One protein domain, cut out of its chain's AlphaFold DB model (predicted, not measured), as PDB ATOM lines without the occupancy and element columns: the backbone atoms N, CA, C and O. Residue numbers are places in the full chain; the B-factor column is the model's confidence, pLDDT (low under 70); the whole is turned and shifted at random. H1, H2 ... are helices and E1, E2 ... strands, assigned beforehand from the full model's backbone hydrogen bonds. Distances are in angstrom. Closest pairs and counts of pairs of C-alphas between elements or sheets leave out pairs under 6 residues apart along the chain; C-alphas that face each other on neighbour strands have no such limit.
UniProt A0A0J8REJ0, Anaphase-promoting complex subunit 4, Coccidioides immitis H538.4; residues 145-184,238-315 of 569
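This is residues 145 to 184 and 238 to 315 of the 569 residues of the protein "Anaphase-promoting complex subunit 4" of Coccidioides immitis H538.4 (UniProt A0A0J8REJ0). Two strongly twisted sheets, one of four strands and one of three, form a loose sandwich that is only partly face to face: the edge strands E1 and E5 come together, while E4 and E7 lie away from the opposite sheet. Past the end of E1, a loose arm with the two short helices H1 and H2 extends beyond the strands, covering neither sheet. The 118 printed residues run E1 H1 H2 E2 E3 E4 E5 E6 E7, two named helices and seven named strands, mostly strand. Both sheets are antiparallel, in the orders E1 E2 E3 E4 and E5 E6 E7. The whole is loose, with a radius of gyration of the C-alphas of 17.0 A, and elongated, spanning 55 by 29 by 20 A.

In the larger sheet, E1 is residues 146 to 155, 26.7 A long, with C-alpha 146 at (25.913, 0.334, 12.001). E2 is residues 242 to 250, 26.1 A, E3 is 254 to 259 and E4 is 263 to 269. In the other sheet, E5 is residues 280 to 287 and bends by 59 degrees at residue 283; E6 is 293 to 302, 27.6 A, and E7 is 305 to 314, 28.6 A, ending with C-alpha 314 at (20.937, 21.224, 12.873). H1 is residues 158 to 166, 12.2 A, and H2 is 174 to 178.

E1 and E2 are antiparallel at 164 degrees, with N 150 and O 247 2.9 A apart, within hydrogen-bond range. E2, E3 and E4 form a meander, each strand the antiparallel neighbour of the one before, with N 248 to O 256 at 2.9 A and N 255 to O 268 at 2.8 A. E5, E6 and E7 form another, with N 283 to O 297 at 2.8 A and N 296 to O 311 at 2.8 A. Between the sheets, the closest C-alphas of E1 and E5 are those of Gly 150 and His 285, 5.2 A apart. E3 and E5 are only just apart, at 8.5 A. H1 and H2 are apart and not on either sheet; in both, every O i to N i+4 pair is within hydrogen-bond range.

The two C-alphas farthest apart, those of Gln 169 and Arg 303, are 55.1 A from each other. Residues 166 to 171 stand free. Residues 185 to 237 are not printed, and C-alphas 184 and 238 are 10.3 A apart across that cut. Of the links printed whole, none is long. The mean pLDDT of the printed part is 71.2; 49 residues are under 70, among them 156 to 184 and 271 to 279.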
ATOM      1  N   SER A 145      23.250  -2.215  15.150       76.19
ATOM      2  CA  SER A 145      24.323  -2.373  14.171       76.19
ATOM      3  C   SER A 145      24.419  -1.139  13.286       76.19
ATOM      4  O   SER A 145      23.402  -0.510  12.967       76.19
ATOM      5  N   ILE A 146      25.646  -0.783  12.908       82.50
ATOM      6  CA  ILE A 146      25.913   0.334  12.001       82.50
ATOM      7  C   ILE A 146      25.272   0.032  10.643       82.50
ATOM      8  O   ILE A 146      25.463  -1.049  10.083       82.50
ATOM      9  N   CYS A 147      24.515   0.991  10.113       82.38
ATOM     10  CA  CYS A 147      23.816   0.862   8.833       82.38
ATOM     11  C   CYS A 147      24.206   1.940   7.821       82.38
ATOM     12  O   CYS A 147      24.301   1.628   6.638       82.38
ATOM     13  N   CYS A 148      24.507   3.163   8.263       82.50
ATOM     14  CA  CYS A 148      24.982   4.219   7.378       82.50
ATOM     15  C   CYS A 148      26.134   5.012   8.007       82.50
ATOM     16  O   CYS A 148      26.252   5.125   9.232       82.50
ATOM     17  N   LEU A 149      26.985   5.567   7.142       86.19
ATOM     18  CA  LEU A 149      28.056   6.483   7.513       86.19
ATOM     19  C   LEU A 149      27.939   7.764   6.693       86.19
ATOM     20  O   LEU A 149      27.839   7.731   5.467       86.19
ATOM     21  N   GLY A 150      27.986   8.886   7.395       83.75
ATOM     22  CA  GLY A 150      28.023  10.222   6.835       83.75
ATOM     23  C   GLY A 150      29.325  10.906   7.204       83.75
ATOM     24  O   GLY A 150      29.665  10.958   8.380       83.75
ATOM     25  N   TRP A 151      30.048  11.443   6.229       85.19
ATOM     26  CA  TRP A 151      31.211  12.287   6.495       85.19
ATOM     27  C   TRP A 151      31.020  13.599   5.751       85.19
ATOM     28  O   TRP A 151      31.039  13.623   4.522       85.19
ATOM     29  N   GLY A 152      30.762  14.661   6.509       81.38
ATOM     30  CA  GLY A 152      30.580  16.014   5.998       81.38
ATOM     31  C   GLY A 152      31.670  16.949   6.504       81.38
ATOM     32  O   GLY A 152      32.261  16.710   7.555       81.38
ATOM     33  N   VAL A 153      31.915  18.022   5.761       79.75
ATOM     34  CA  VAL A 153      32.741  19.152   6.197       79.75
ATOM     35  C   VAL A 153      31.810  20.333   6.338       79.75
ATOM     36  O   VAL A 153      31.101  20.608   5.386       79.75
ATOM     37  N   ASN A 154      31.827  21.032   7.467       77.19
ATOM     38  CA  ASN A 154      31.039  22.238   7.698       77.19
ATOM     39  C   ASN A 154      31.970  23.435   7.897       77.19
ATOM     40  O   ASN A 154      32.919  23.375   8.679       77.19
ATOM     41  N   LEU A 155      31.684  24.547   7.229       72.81
ATOM     42  CA  LEU A 155      32.411  25.799   7.421       72.81
ATOM     43  C   LEU A 155      31.930  26.499   8.698       72.81
ATOM     44  O   LEU A 155      30.734  26.694   8.915       72.81
ATOM     45  N   THR A 156      32.876  26.903   9.542       69.06
ATOM     46  CA  THR A 156      32.603  27.572  10.828       69.06
ATOM     47  C   THR A 156      32.089  29.002  10.671       69.06
ATOM     48  O   THR A 156      31.417  29.507  11.570       69.06
ATOM     49  N   ASP A 157      32.381  29.651   9.541       66.50
ATOM     50  CA  ASP A 157      31.956  31.017   9.231       66.50
ATOM     51  C   ASP A 157      31.351  31.102   7.825       66.50
ATOM     52  O   ASP A 157      31.934  31.619   6.868       66.50
ATOM     53  N   SER A 158      30.143  30.554   7.695       58.97
ATOM     54  CA  SER A 158      29.365  30.581   6.455       58.97
ATOM     55  C   SER A 158      29.056  32.003   5.978       58.97
ATOM     56  O   SER A 158      28.913  32.218   4.778       58.97
ATOM     57  N   LYS A 159      29.007  32.994   6.881       62.44
ATOM     58  CA  LYS A 159      28.706  34.394   6.543       62.44
ATOM     59  C   LYS A 159      29.914  35.132   5.979       62.44
ATOM     60  O   LYS A 159      29.750  35.868   5.010       62.44
ATOM     61  N   THR A 160      31.116  34.953   6.533       61.50
ATOM     62  CA  THR A 160      32.321  35.525   5.905       61.50
ATOM     63  C   THR A 160      32.691  34.796   4.624       61.50
ATOM     64  O   THR A 160      33.144  35.441   3.688       61.50
ATOM     65  N   ALA A 161      32.462  33.479   4.556       58.91
ATOM     66  CA  ALA A 161      32.665  32.713   3.329       58.91
ATOM     67  C   ALA A 161      31.693  33.156   2.223       58.91
ATOM     68  O   ALA A 161      32.128  33.404   1.106       58.91
ATOM     69  N   ALA A 162      30.405  33.347   2.537       59.12
ATOM     70  CA  ALA A 162      29.424  33.863   1.578       59.12
ATOM     71  C   ALA A 162      29.756  35.288   1.103       59.12
ATOM     72  O   ALA A 162      29.696  35.557  -0.091       59.12
ATOM     73  N   ARG A 163      30.195  36.180   2.003       59.47
ATOM     74  CA  ARG A 163      30.649  37.533   1.625       59.47
ATOM     75  C   ARG A 163      31.903  37.515   0.751       59.47
ATOM     76  O   ARG A 163      31.986  38.276  -0.198       59.47
ATOM     77  N   ALA A 164      32.848  36.616   1.024       56.69
ATOM     78  CA  ALA A 164      34.032  36.444   0.183       56.69
ATOM     79  C   ALA A 164      33.686  35.914  -1.222       56.69
ATOM     80  O   ALA A 164      34.379  36.235  -2.183       56.69
ATOM     81  N   VAL A 165      32.610  35.129  -1.348       55.59
ATOM     82  CA  VAL A 165      32.070  34.673  -2.637       55.59
ATOM     83  C   VAL A 165      31.389  35.826  -3.380       55.59
ATOM     84  O   VAL A 165      31.650  36.009  -4.567       55.59
ATOM     85  N   GLU A 166      30.594  36.649  -2.692       57.38
ATOM     86  CA  GLU A 166      29.979  37.859  -3.264       57.38
ATOM     87  C   GLU A 166      31.036  38.877  -3.736       57.38
ATOM     88  O   GLU A 166      30.918  39.428  -4.831       57.38
ATOM     89  N   ASP A 167      32.123  39.047  -2.977       57.84
ATOM     90  CA  ASP A 167      33.247  39.924  -3.329       57.84
ATOM     91  C   ASP A 167      34.101  39.380  -4.496       57.84
ATOM     92  O   ASP A 167      34.850  40.129  -5.126       57.84
ATOM     93  N   SER A 168      33.991  38.086  -4.828       54.50
ATOM     94  CA  SER A 168      34.837  37.423  -5.836       54.50
ATOM     95  C   SER A 168      34.398  37.603  -7.301       54.50
ATOM     96  O   SER A 168      35.005  36.998  -8.187       54.50
ATOM     97  N   GLN A 169      33.379  38.434  -7.573       49.12
ATOM     98  CA  GLN A 169      32.927  38.840  -8.921       49.12
ATOM     99  C   GLN A 169      32.957  37.705  -9.973       49.12
ATOM    100  O   GLN A 169      33.538  37.845 -11.048       49.12
ATOM    101  N   GLY A 170      32.348  36.555  -9.664       53.28
ATOM    102  CA  GLY A 170      32.117  35.479 -10.638       53.28
ATOM    103  C   GLY A 170      33.340  34.641 -11.040       53.28
ATOM    104  O   GLY A 170      33.257  33.896 -12.011       53.28
ATOM    105  N   ARG A 171      34.465  34.719 -10.315       52.94
ATOM    106  CA  ARG A 171      35.659  33.890 -10.590       52.94
ATOM    107  C   ARG A 171      35.642  32.509  -9.912       52.94
ATOM    108  O   ARG A 171      36.561  31.728 -10.134       52.94
ATOM    109  N   LEU A 172      34.624  32.224  -9.096       50.75
ATOM    110  CA  LEU A 172      34.377  30.937  -8.439       50.75
ATOM    111  C   LEU A 172      33.003  30.422  -8.885       50.75
ATOM    112  O   LEU A 172      31.991  31.083  -8.647       50.75
ATOM    113  N   THR A 173      32.957  29.267  -9.546       50.62
ATOM    114  CA  THR A 173      31.696  28.596  -9.888       50.62
ATOM    115  C   THR A 173      31.194  27.772  -8.701       50.62
ATOM    116  O   THR A 173      31.959  27.379  -7.818       50.62
ATOM    117  N   VAL A 174      29.891  27.475  -8.669       52.16
ATOM    118  CA  VAL A 174      29.294  26.575  -7.661       52.16
ATOM    119  C   VAL A 174      29.970  25.193  -7.691       52.16
ATOM    120  O   VAL A 174      30.101  24.555  -6.653       52.16
ATOM    121  N   GLU A 175      30.475  24.765  -8.852       50.59
ATOM    122  CA  GLU A 175      31.251  23.527  -9.022       50.59
ATOM    123  C   GLU A 175      32.638  23.593  -8.366       50.59
ATOM    124  O   GLU A 175      33.030  22.641  -7.692       50.59
ATOM    125  N   ASP A 176      33.336  24.731  -8.447       51.78
ATOM    126  CA  ASP A 176      34.599  24.949  -7.729       51.78
ATOM    127  C   ASP A 176      34.404  24.949  -6.200       51.78
ATOM    128  O   ASP A 176      35.302  24.553  -5.461       51.78
ATOM    129  N   MET A 177      33.223  25.332  -5.699       51.12
ATOM    130  CA  MET A 177      32.876  25.246  -4.270       51.12
ATOM    131  C   MET A 177      32.492  23.834  -3.802       51.12
ATOM    132  O   MET A 177      32.553  23.545  -2.605       51.12
ATOM    133  N   LEU A 178      32.067  22.967  -4.725       51.44
ATOM    134  CA  LEU A 178      31.742  21.562  -4.462       51.44
ATOM    135  C   LEU A 178      32.981  20.660  -4.559       51.44
ATOM    136  O   LEU A 178      32.967  19.551  -4.019       51.44
ATOM    137  N   ALA A 179      34.056  21.135  -5.200       54.28
ATOM    138  CA  ALA A 179      35.355  20.483  -5.187       54.28
ATOM    139  C   ALA A 179      35.973  20.572  -3.770       54.28
ATOM    140  O   ALA A 179      36.219  21.668  -3.269       54.28
ATOM    141  N   PRO A 180      36.278  19.438  -3.111       50.16
ATOM    142  CA  PRO A 180      36.787  19.417  -1.735       50.16
ATOM    143  C   PRO A 180      38.183  20.036  -1.557       50.16
ATOM    144  O   PRO A 180      38.639  20.205  -0.429       50.16
ATOM    145  N   GLU A 181      38.848  20.380  -2.662       40.25
ATOM    146  CA  GLU A 181      40.197  20.941  -2.726       40.25
ATOM    147  C   GLU A 181      40.227  22.264  -3.509       40.25
ATOM    148  O   GLU A 181      41.201  22.548  -4.209       40.25
ATOM    149  N   THR A 182      39.200  23.118  -3.408       40.97
ATOM    150  CA  THR A 182      39.470  24.545  -3.605       40.97
ATOM    151  C   THR A 182      40.080  25.105  -2.323       40.97
ATOM    152  O   THR A 182      39.398  25.271  -1.308       40.97
ATOM    153  N   PRO A 183      41.389  25.414  -2.320       46.91
ATOM    154  CA  PRO A 183      41.978  26.144  -1.223       46.91
ATOM    155  C   PRO A 183      41.293  27.509  -1.168       46.91
ATOM    156  O   PRO A 183      41.622  28.406  -1.940       46.91
ATOM    157  N   LEU A 184      40.421  27.725  -0.183       45.50
ATOM    158  CA  LEU A 184      40.098  29.073   0.307       45.50
ATOM    159  C   LEU A 184      41.384  29.857   0.672       45.50
ATOM    160  O   LEU A 184      41.360  31.076   0.781       45.50
ATOM    161  N   LYS A 238      45.852  23.238   8.207       51.62
ATOM    162  CA  LYS A 238      45.966  24.465   7.397       51.62
ATOM    163  C   LYS A 238      44.620  25.187   7.258       51.62
ATOM    164  O   LYS A 238      44.619  26.348   6.872       51.62
ATOM    165  N   ASN A 239      43.510  24.545   7.639       51.97
ATOM    166  CA  ASN A 239      42.165  25.097   7.503       51.97
ATOM    167  C   ASN A 239      41.531  25.272   8.888       51.97
ATOM    168  O   ASN A 239      40.757  24.439   9.350       51.97
ATOM    169  N   SER A 240      41.854  26.377   9.561       54.97
ATOM    170  CA  SER A 240      41.253  26.766  10.847       54.97
ATOM    171  C   SER A 240      39.740  27.021  10.773       54.97
ATOM    172  O   SER A 240      39.092  27.137  11.814       54.97
ATOM    173  N   ASP A 241      39.169  27.072   9.568       63.94
ATOM    174  CA  ASP A 241      37.791  27.500   9.335       63.94
ATOM    175  C   ASP A 241      36.820  26.352   8.984       63.94
ATOM    176  O   ASP A 241      35.618  26.609   8.888       63.94
ATOM    177  N   SER A 242      37.280  25.101   8.851       71.50
ATOM    178  CA  SER A 242      36.432  23.936   8.533       71.50
ATOM    179  C   SER A 242      36.369  22.911   9.669       71.50
ATOM    180  O   SER A 242      37.354  22.671  10.365       71.50
ATOM    181  N   VAL A 243      35.205  22.286   9.835       76.50
ATOM    182  CA  VAL A 243      34.913  21.267  10.846       76.50
ATOM    183  C   VAL A 243      34.450  19.988  10.162       76.50
ATOM    184  O   VAL A 243      33.418  19.982   9.497       76.50
ATOM    185  N   ASP A 244      35.180  18.895  10.364       82.06
ATOM    186  CA  ASP A 244      34.797  17.582   9.846       82.06
ATOM    187  C   ASP A 244      33.821  16.903  10.809       82.06
ATOM    188  O   ASP A 244      34.158  16.686  11.972       82.06
ATOM    189  N   VAL A 245      32.637  16.526  10.331       85.75
ATOM    190  CA  VAL A 245      31.613  15.829  11.115       85.75
ATOM    191  C   VAL A 245      31.424  14.421  10.557       85.75
ATOM    192  O   VAL A 245      31.002  14.239   9.413       85.75
ATOM    193  N   LEU A 246      31.724  13.425  11.389       87.31
ATOM    194  CA  LEU A 246      31.468  12.015  11.132       87.31
ATOM    195  C   LEU A 246      30.193  11.603  11.865       87.31
ATOM    196  O   LEU A 246      30.105  11.679  13.090       87.31
ATOM    197  N   LEU A 247      29.215  11.128  11.113       88.00
ATOM    198  CA  LEU A 247      27.942  10.659  11.628       88.00
ATOM    199  C   LEU A 247      27.784   9.169  11.359       88.00
ATOM    200  O   LEU A 247      28.012   8.698  10.243       88.00
ATOM    201  N   VAL A 248      27.352   8.434  12.375       86.12
ATOM    202  CA  VAL A 248      27.124   6.991  12.300       86.12
ATOM    203  C   VAL A 248      25.660   6.720  12.610       86.12
ATOM    204  O   VAL A 248      25.195   7.009  13.710       86.12
ATOM    205  N   GLY A 249      24.922   6.185  11.640       85.31
ATOM    206  CA  GLY A 249      23.534   5.777  11.831       85.31
ATOM    207  C   GLY A 249      23.433   4.303  12.205       85.31
ATOM    208  O   GLY A 249      24.027   3.443  11.546       85.31
ATOM    209  N   PHE A 250      22.649   4.001  13.237       84.56
ATOM    210  CA  PHE A 250      22.306   2.646  13.666       84.56
ATOM    211  C   PHE A 250      20.919   2.219  13.166       84.56
ATOM    212  O   PHE A 250      20.062   3.049  12.868       84.56
ATOM    213  N   ASN A 251      20.686   0.907  13.118       80.44
ATOM    214  CA  ASN A 251      19.387   0.289  12.803       80.44
ATOM    215  C   ASN A 251      18.274   0.536  13.850       80.44
ATOM    216  O   ASN A 251      17.104   0.365  13.528       80.44
ATOM    217  N   ASP A 252      18.622   0.946  15.074       74.50
ATOM    218  CA  ASP A 252      17.673   1.330  16.139       74.50
ATOM    219  C   ASP A 252      17.311   2.834  16.096       74.50
ATOM    220  O   ASP A 252      16.799   3.411  17.052       74.50
ATOM    221  N   GLY A 253      17.642   3.538  15.007       75.62
ATOM    222  CA  GLY A 253      17.375   4.975  14.876       75.62
ATOM    223  C   GLY A 253      18.263   5.871  15.748       75.62
ATOM    224  O   GLY A 253      17.971   7.056  15.921       75.62
ATOM    225  N   THR A 254      19.347   5.323  16.306       83.62
ATOM    226  CA  THR A 254      20.372   6.109  17.003       83.62
ATOM    227  C   THR A 254      21.346   6.699  15.986       83.62
ATOM    228  O   THR A 254      21.857   5.990  15.122       83.62
ATOM    229  N   ILE A 255      21.624   7.995  16.098       86.00
ATOM    230  CA  ILE A 255      22.666   8.698  15.349       86.00
ATOM    231  C   ILE A 255      23.783   9.024  16.329       86.00
ATOM    232  O   ILE A 255      23.555   9.706  17.324       86.00
ATOM    233  N   HIS A 256      24.990   8.558  16.049       86.62
ATOM    234  CA  HIS A 256      26.190   8.913  16.796       86.62
ATOM    235  C   HIS A 256      26.955  10.000  16.051       86.62
ATOM    236  O   HIS A 256      27.140   9.910  14.836       86.62
ATOM    237  N   ILE A 257      27.349  11.045  16.773       86.00
ATOM    238  CA  ILE A 257      27.972  12.240  16.213       86.00
ATOM    239  C   ILE A 257      29.393  12.339  16.744       86.00
ATOM    240  O   ILE A 257      29.628  12.452  17.953       86.00
ATOM    241  N   ARG A 258      30.339  12.367  15.811       84.25
ATOM    242  CA  ARG A 258      31.732  12.693  16.075       84.25
ATOM    243  C   ARG A 258      32.182  13.872  15.238       84.25
ATOM    244  O   ARG A 258      31.717  14.081  14.121       84.25
ATOM    245  N   ILE A 259      33.127  14.619  15.778       81.19
ATOM    246  CA  ILE A 259      33.828  15.683  15.072       81.19
ATOM    247  C   ILE A 259      35.314  15.339  15.036       81.19
ATOM    248  O   ILE A 259      35.809  14.650  15.923       81.19
ATOM    249  N   PHE A 260      36.026  15.823  14.021       69.75
ATOM    250  CA  PHE A 260      37.489  15.804  13.953       69.75
ATOM    251  C   PHE A 260      38.085  14.427  14.252       69.75
ATOM    252  O   PHE A 260      38.786  14.246  15.246       69.75
ATOM    253  N   ASP A 261      37.770  13.470  13.379       68.88
ATOM    254  CA  ASP A 261      38.275  12.090  13.298       68.88
ATOM    255  C   ASP A 261      38.086  11.206  14.552       68.88
ATOM    256  O   ASP A 261      38.074   9.987  14.425       68.88
ATOM    257  N   SER A 262      37.898  11.755  15.754       70.06
ATOM    258  CA  SER A 262      37.867  10.995  17.008       70.06
ATOM    259  C   SER A 262      37.104  11.647  18.164       70.06
ATOM    260  O   SER A 262      36.824  10.958  19.147       70.06
ATOM    261  N   PHE A 263      36.734  12.930  18.086       74.06
ATOM    262  CA  PHE A 263      36.031  13.608  19.176       74.06
ATOM    263  C   PHE A 263      34.547  13.224  19.195       74.06
ATOM    264  O   PHE A 263      33.808  13.519  18.260       74.06
ATOM    265  N   GLU A 264      34.097  12.568  20.259       75.94
ATOM    266  CA  GLU A 264      32.699  12.178  20.440       75.94
ATOM    267  C   GLU A 264      31.898  13.298  21.104       75.94
ATOM    268  O   GLU A 264      32.255  13.760  22.183       75.94
ATOM    269  N   ILE A 265      30.798  13.715  20.468       77.44
ATOM    270  CA  ILE A 265      29.841  14.645  21.088       77.44
ATOM    271  C   ILE A 265      28.762  13.867  21.832       77.44
ATOM    272  O   ILE A 265      28.353  14.251  22.924       77.44
ATOM    273  N   GLY A 266      28.268  12.789  21.217       78.38
ATOM    274  CA  GLY A 266      27.236  11.947  21.805       78.38
ATOM    275  C   GLY A 266      26.345  11.262  20.777       78.38
ATOM    276  O   GLY A 266      26.619  11.247  19.573       78.38
ATOM    277  N   SER A 267      25.255  10.689  21.282       82.00
ATOM    278  CA  SER A 267      24.261   9.968  20.494       82.00
ATOM    279  C   SER A 267      22.867  10.569  20.665       82.00
ATOM    280  O   SER A 267      22.476  10.992  21.751       82.00
ATOM    281  N   ILE A 268      22.113  10.617  19.569       82.12
ATOM    282  CA  ILE A 268      20.731  11.092  19.525       82.12
ATOM    283  C   ILE A 268      19.859   9.926  19.088       82.12
ATOM    284  O   ILE A 268      20.104   9.330  18.042       82.12
ATOM    285  N   ASN A 269      18.828   9.607  19.867       80.62
ATOM    286  CA  ASN A 269      17.853   8.590  19.494       80.62
ATOM    287  C   ASN A 269      16.610   9.258  18.885       80.62
ATOM    288  O   ASN A 269      15.903  10.005  19.565       80.62
ATOM    289  N   VAL A 270      16.355   8.991  17.602       75.81
ATOM    290  CA  VAL A 270      15.256   9.601  16.833       75.81
ATOM    291  C   VAL A 270      13.964   8.769  16.919       75.81
ATOM    292  O   VAL A 270      12.907   9.206  16.475       75.81
ATOM    293  N   ARG A 271      13.987   7.594  17.567       67.62
ATOM    294  CA  ARG A 271      12.849   6.661  17.656       67.62
ATOM    295  C   ARG A 271      11.596   7.275  18.273       67.62
ATOM    296  O   ARG A 271      10.490   6.956  17.850       67.62
ATOM    297  N   LYS A 272      11.758   8.201  19.226       64.44
ATOM    298  CA  LYS A 272      10.637   8.924  19.858       64.44
ATOM    299  C   LYS A 272       9.807   9.735  18.857       64.44
ATOM    300  O   LYS A 272       8.643  10.001  19.126       64.44
ATOM    301  N   SER A 273      10.398  10.110  17.726       62.56
ATOM    302  CA  SER A 273       9.737  10.865  16.661       62.56
ATOM    303  C   SER A 273       9.053   9.967  15.621       62.56
ATOM    304  O   SER A 273       8.331  10.481  14.775       62.56
ATOM    305  N   PHE A 274       9.271   8.646  15.667       61.97
ATOM    306  CA  PHE A 274       8.803   7.679  14.669       61.97
ATOM    307  C   PHE A 274       7.818   6.664  15.265       61.97
ATOM    308  O   PHE A 274       8.186   5.503  15.412       61.97
ATOM    309  N   ASP A 275       6.595   7.067  15.632       59.56
ATOM    310  CA  ASP A 275       5.453   6.198  16.026       59.56
ATOM    311  C   ASP A 275       5.779   4.935  16.878       59.56
ATOM    312  O   ASP A 275       5.049   3.946  16.861       59.56
ATOM    313  N   ASN A 276       6.881   4.941  17.641       58.28
ATOM    314  CA  ASN A 276       7.470   3.783  18.326       58.28
ATOM    315  C   ASN A 276       7.649   2.501  17.477       58.28
ATOM    316  O   ASN A 276       7.695   1.400  18.039       58.28
ATOM    317  N   SER A 277       7.817   2.611  16.153       55.97
ATOM    318  CA  SER A 277       8.176   1.460  15.308       55.97
ATOM    319  C   SER A 277       9.503   0.838  15.765       55.97
ATOM    320  O   SER A 277      10.419   1.542  16.196       55.97
ATOM    321  N   ALA A 278       9.583  -0.496  15.728       56.72
ATOM    322  CA  ALA A 278      10.685  -1.254  16.314       56.72
ATOM    323  C   ALA A 278      12.012  -1.116  15.559       56.72
ATOM    324  O   ALA A 278      13.058  -1.181  16.201       56.72
ATOM    325  N   ASP A 279      11.959  -0.858  14.249       63.34
ATOM    326  CA  ASP A 279      13.130  -0.804  13.380       63.34
ATOM    327  C   ASP A 279      13.139   0.508  12.583       63.34
ATOM    328  O   ASP A 279      12.316   0.716  11.684       63.34
ATOM    329  N   ALA A 280      14.079   1.397  12.912       71.38
ATOM    330  CA  ALA A 280      14.328   2.647  12.199       71.38
ATOM    331  C   ALA A 280      15.730   2.590  11.581       71.38
ATOM    332  O   ALA A 280      16.727   2.962  12.203       71.38
ATOM    333  N   ARG A 281      15.816   2.106  10.339       77.56
ATOM    334  CA  ARG A 281      17.092   1.950   9.635       77.56
ATOM    335  C   ARG A 281      17.488   3.259   8.969       77.56
ATOM    336  O   ARG A 281      16.772   3.743   8.094       77.56
ATOM    337  N   ALA A 282      18.647   3.805   9.326       80.19
ATOM    338  CA  ALA A 282      19.227   4.913   8.579       80.19
ATOM    339  C   ALA A 282      19.749   4.407   7.221       80.19
ATOM    340  O   ALA A 282      20.506   3.439   7.154       80.19
ATOM    341  N   LEU A 283      19.312   5.038   6.133       80.62
ATOM    342  CA  LEU A 283      19.680   4.660   4.768       80.62
ATOM    343  C   LEU A 283      20.809   5.536   4.236       80.62
ATOM    344  O   LEU A 283      21.880   5.041   3.900       80.62
ATOM    345  N   VAL A 284      20.567   6.845   4.170       80.69
ATOM    346  CA  VAL A 284      21.458   7.799   3.503       80.69
ATOM    347  C   VAL A 284      21.638   9.031   4.376       80.69
ATOM    348  O   VAL A 284      20.704   9.486   5.038       80.69
ATOM    349  N   HIS A 285      22.858   9.563   4.355       86.56
ATOM    350  CA  HIS A 285      23.224  10.842   4.943       86.56
ATOM    351  C   HIS A 285      23.641  11.819   3.839       86.56
ATOM    352  O   HIS A 285      24.388  11.446   2.931       86.56
ATOM    353  N   ALA A 286      23.180  13.064   3.942       83.56
ATOM    354  CA  ALA A 286      23.627  14.171   3.109       83.56
ATOM    355  C   ALA A 286      23.877  15.422   3.962       83.56
ATOM    356  O   ALA A 286      23.187  15.684   4.951       83.56
ATOM    357  N   SER A 287      24.872  16.212   3.576       82.94
ATOM    358  CA  SER A 287      25.188  17.499   4.199       82.94
ATOM    359  C   SER A 287      25.810  18.434   3.178       82.94
ATOM    360  O   SER A 287      26.487  17.972   2.260       82.94
ATOM    361  N   HIS A 288      25.622  19.736   3.371       80.38
ATOM    362  CA  HIS A 288      26.218  20.765   2.528       80.38
ATOM    363  C   HIS A 288      27.257  21.570   3.317       80.38
ATOM    364  O   HIS A 288      26.922  22.013   4.414       80.38
ATOM    365  N   PRO A 289      28.455  21.865   2.775       73.50
ATOM    366  CA  PRO A 289      29.502  22.512   3.563       73.50
ATOM    367  C   PRO A 289      29.192  23.899   4.118       73.50
ATOM    368  O   PRO A 289      29.728  24.298   5.150       73.50
ATOM    369  N   MET A 290      28.305  24.641   3.457       68.94
ATOM    370  CA  MET A 290      27.871  25.964   3.923       68.94
ATOM    371  C   MET A 290      26.718  25.916   4.940       68.94
ATOM    372  O   MET A 290      26.332  26.963   5.459       68.94
ATOM    373  N   SER A 291      26.151  24.736   5.216       76.81
ATOM    374  CA  SER A 291      25.025  24.561   6.138       76.81
ATOM    375  C   SER A 291      25.424  23.700   7.333       76.81
ATOM    376  O   SER A 291      26.057  22.665   7.177       76.81
ATOM    377  N   SER A 292      25.002  24.088   8.539       78.06
ATOM    378  CA  SER A 292      25.132  23.255   9.745       78.06
ATOM    379  C   SER A 292      24.092  22.132   9.819       78.06
ATOM    380  O   SER A 292      24.097  21.353  10.775       78.06
ATOM    381  N   THR A 293      23.200  22.048   8.828       84.50
ATOM    382  CA  THR A 293      22.137  21.045   8.775       84.50
ATOM    383  C   THR A 293      22.602  19.772   8.069       84.50
ATOM    384  O   THR A 293      23.097  19.793   6.942       84.50
ATOM    385  N   HIS A 294      22.419  18.640   8.741       85.50
ATOM    386  CA  HIS A 294      22.649  17.302   8.211       85.50
ATOM    387  C   HIS A 294      21.299  16.615   8.007       85.50
ATOM    388  O   HIS A 294      20.491  16.560   8.929       85.50
ATOM    389  N   ALA A 295      21.055  16.075   6.817       87.38
ATOM    390  CA  ALA A 295      19.830  15.354   6.497       87.38
ATOM    391  C   ALA A 295      20.068  13.839   6.526       87.38
ATOM    392  O   ALA A 295      21.049  13.339   5.971       87.38
ATOM    393  N   PHE A 296      19.148  13.112   7.153       85.62
ATOM    394  CA  PHE A 296      19.094  11.656   7.183       85.62
ATOM    395  C   PHE A 296      17.801  11.155   6.566       85.62
ATOM    396  O   PHE A 296      16.727  11.682   6.853       85.62
ATOM    397  N   LEU A 297      17.905  10.093   5.772       86.56
ATOM    398  CA  LEU A 297      16.759   9.313   5.327       86.56
ATOM    399  C   LEU A 297      16.636   8.066   6.207       86.56
ATOM    400  O   LEU A 297      17.537   7.225   6.214       86.56
ATOM    401  N   PHE A 298      15.530   7.941   6.932       84.88
ATOM    402  CA  PHE A 298      15.195   6.762   7.726       84.88
ATOM    403  C   PHE A 298      14.106   5.948   7.037       84.88
ATOM    404  O   PHE A 298      13.105   6.503   6.595       84.88
ATOM    405  N   ALA A 299      14.277   4.631   6.990       83.19
ATOM    406  CA  ALA A 299      13.212   3.702   6.646       83.19
ATOM    407  C   ALA A 299      12.684   3.054   7.923       83.19
ATOM    408  O   ALA A 299      13.444   2.443   8.680       83.19
ATOM    409  N   THR A 300      11.381   3.182   8.154       80.25
ATOM    410  CA  THR A 300      10.686   2.446   9.209       80.25
ATOM    411  C   THR A 300       9.893   1.320   8.578       80.25
ATOM    412  O   THR A 300       9.039   1.579   7.723       80.25
ATOM    413  N   ASN A 301      10.145   0.092   9.019       72.19
ATOM    414  CA  ASN A 301       9.373  -1.057   8.572       72.19
ATOM    415  C   ASN A 301       8.206  -1.277   9.542       72.19
ATOM    416  O   ASN A 301       8.374  -1.836  10.623       72.19
ATOM    417  N   SER A 302       7.026  -0.769   9.186       64.94
ATOM    418  CA  SER A 302       5.779  -1.193   9.823       64.94
ATOM    419  C   SER A 302       5.193  -2.317   8.979       64.94
ATOM    420  O   SER A 302       5.284  -2.246   7.758       64.94
ATOM    421  N   ARG A 303       4.582  -3.325   9.613       58.53
ATOM    422  CA  ARG A 303       4.173  -4.632   9.042       58.53
ATOM    423  C   ARG A 303       3.392  -4.608   7.709       58.53
ATOM    424  O   ARG A 303       3.197  -5.670   7.132       58.53
ATOM    425  N   GLU A 304       2.962  -3.446   7.218       57.84
ATOM    426  CA  GLU A 304       2.163  -3.275   5.998       57.84
ATOM    427  C   GLU A 304       2.725  -2.241   4.993       57.84
ATOM    428  O   GLU A 304       2.233  -2.176   3.868       57.84
ATOM    429  N   SER A 305       3.742  -1.427   5.325       63.81
ATOM    430  CA  SER A 305       4.364  -0.472   4.382       63.81
ATOM    431  C   SER A 305       5.728   0.032   4.871       63.81
ATOM    432  O   SER A 305       5.851   0.486   6.013       63.81
ATOM    433  N   GLU A 306       6.725   0.053   3.981       72.81
ATOM    434  CA  GLU A 306       7.964   0.805   4.202       72.81
ATOM    435  C   GLU A 306       7.663   2.305   4.121       72.81
ATOM    436  O   GLU A 306       7.290   2.827   3.071       72.81
ATOM    437  N   ARG A 307       7.797   3.011   5.248       81.50
ATOM    438  CA  ARG A 307       7.683   4.475   5.284       81.50
ATOM    439  C   ARG A 307       9.070   5.092   5.342       81.50
ATOM    440  O   ARG A 307       9.894   4.692   6.168       81.50
ATOM    441  N   LEU A 308       9.302   6.071   4.475       83.50
ATOM    442  CA  LEU A 308      10.527   6.858   4.435       83.50
ATOM    443  C   LEU A 308      10.322   8.183   5.168       83.50
ATOM    444  O   LEU A 308       9.332   8.877   4.945       83.50
ATOM    445  N   TRP A 309      11.286   8.546   6.004       82.62
ATOM    446  CA  TRP A 309      11.284   9.775   6.781       82.62
ATOM    447  C   TRP A 309      12.551  10.572   6.515       82.62
ATOM    448  O   TRP A 309      13.651  10.024   6.549       82.62
ATOM    449  N   ILE A 310      12.400  11.878   6.309       86.31
ATOM    450  CA  ILE A 310      13.528  12.805   6.231       86.31
ATOM    451  C   ILE A 310      13.676  13.470   7.597       86.31
ATOM    452  O   ILE A 310      12.759  14.134   8.077       86.31
ATOM    453  N   PHE A 311      14.836  13.290   8.218       84.44
ATOM    454  CA  PHE A 311      15.193  13.907   9.487       84.44
ATOM    455  C   PHE A 311      16.340  14.896   9.275       84.44
ATOM    456  O   PHE A 311      17.430  14.507   8.860       84.44
ATOM    457  N   SER A 312      16.104  16.174   9.565       86.44
ATOM    458  CA  SER A 312      17.125  17.222   9.518       86.44
ATOM    459  C   SER A 312      17.658  17.517  10.919       86.44
ATOM    460  O   SER A 312      16.906  17.933  11.800       86.44
ATOM    461  N   LEU A 313      18.961  17.341  11.109       85.75
ATOM    462  CA  LEU A 313      19.694  17.632  12.334       85.75
ATOM    463  C   LEU A 313      20.506  18.917  12.155       85.75
ATOM    464  O   LEU A 313      21.442  18.940  11.360       85.75
ATOM    465  N   ASP A 314      20.182  19.968  12.906       85.75
ATOM    466  CA  ASP A 314      20.937  21.224  12.873       85.75
ATOM    467  C   ASP A 314      21.969  21.293  14.008       85.75
ATOM    468  O   ASP A 314      21.628  21.323  15.194       85.75
ATOM    469  N   LEU A 315      23.254  21.323  13.650       82.56
ATOM    470  CA  LEU A 315      24.373  21.387  14.592       82.56
ATOM    471  C   LEU A 315      24.728  22.845  14.919       82.56
ATOM    472  O   LEU A 315      25.810  23.344  14.607       82.56
TER     473      LEU A 315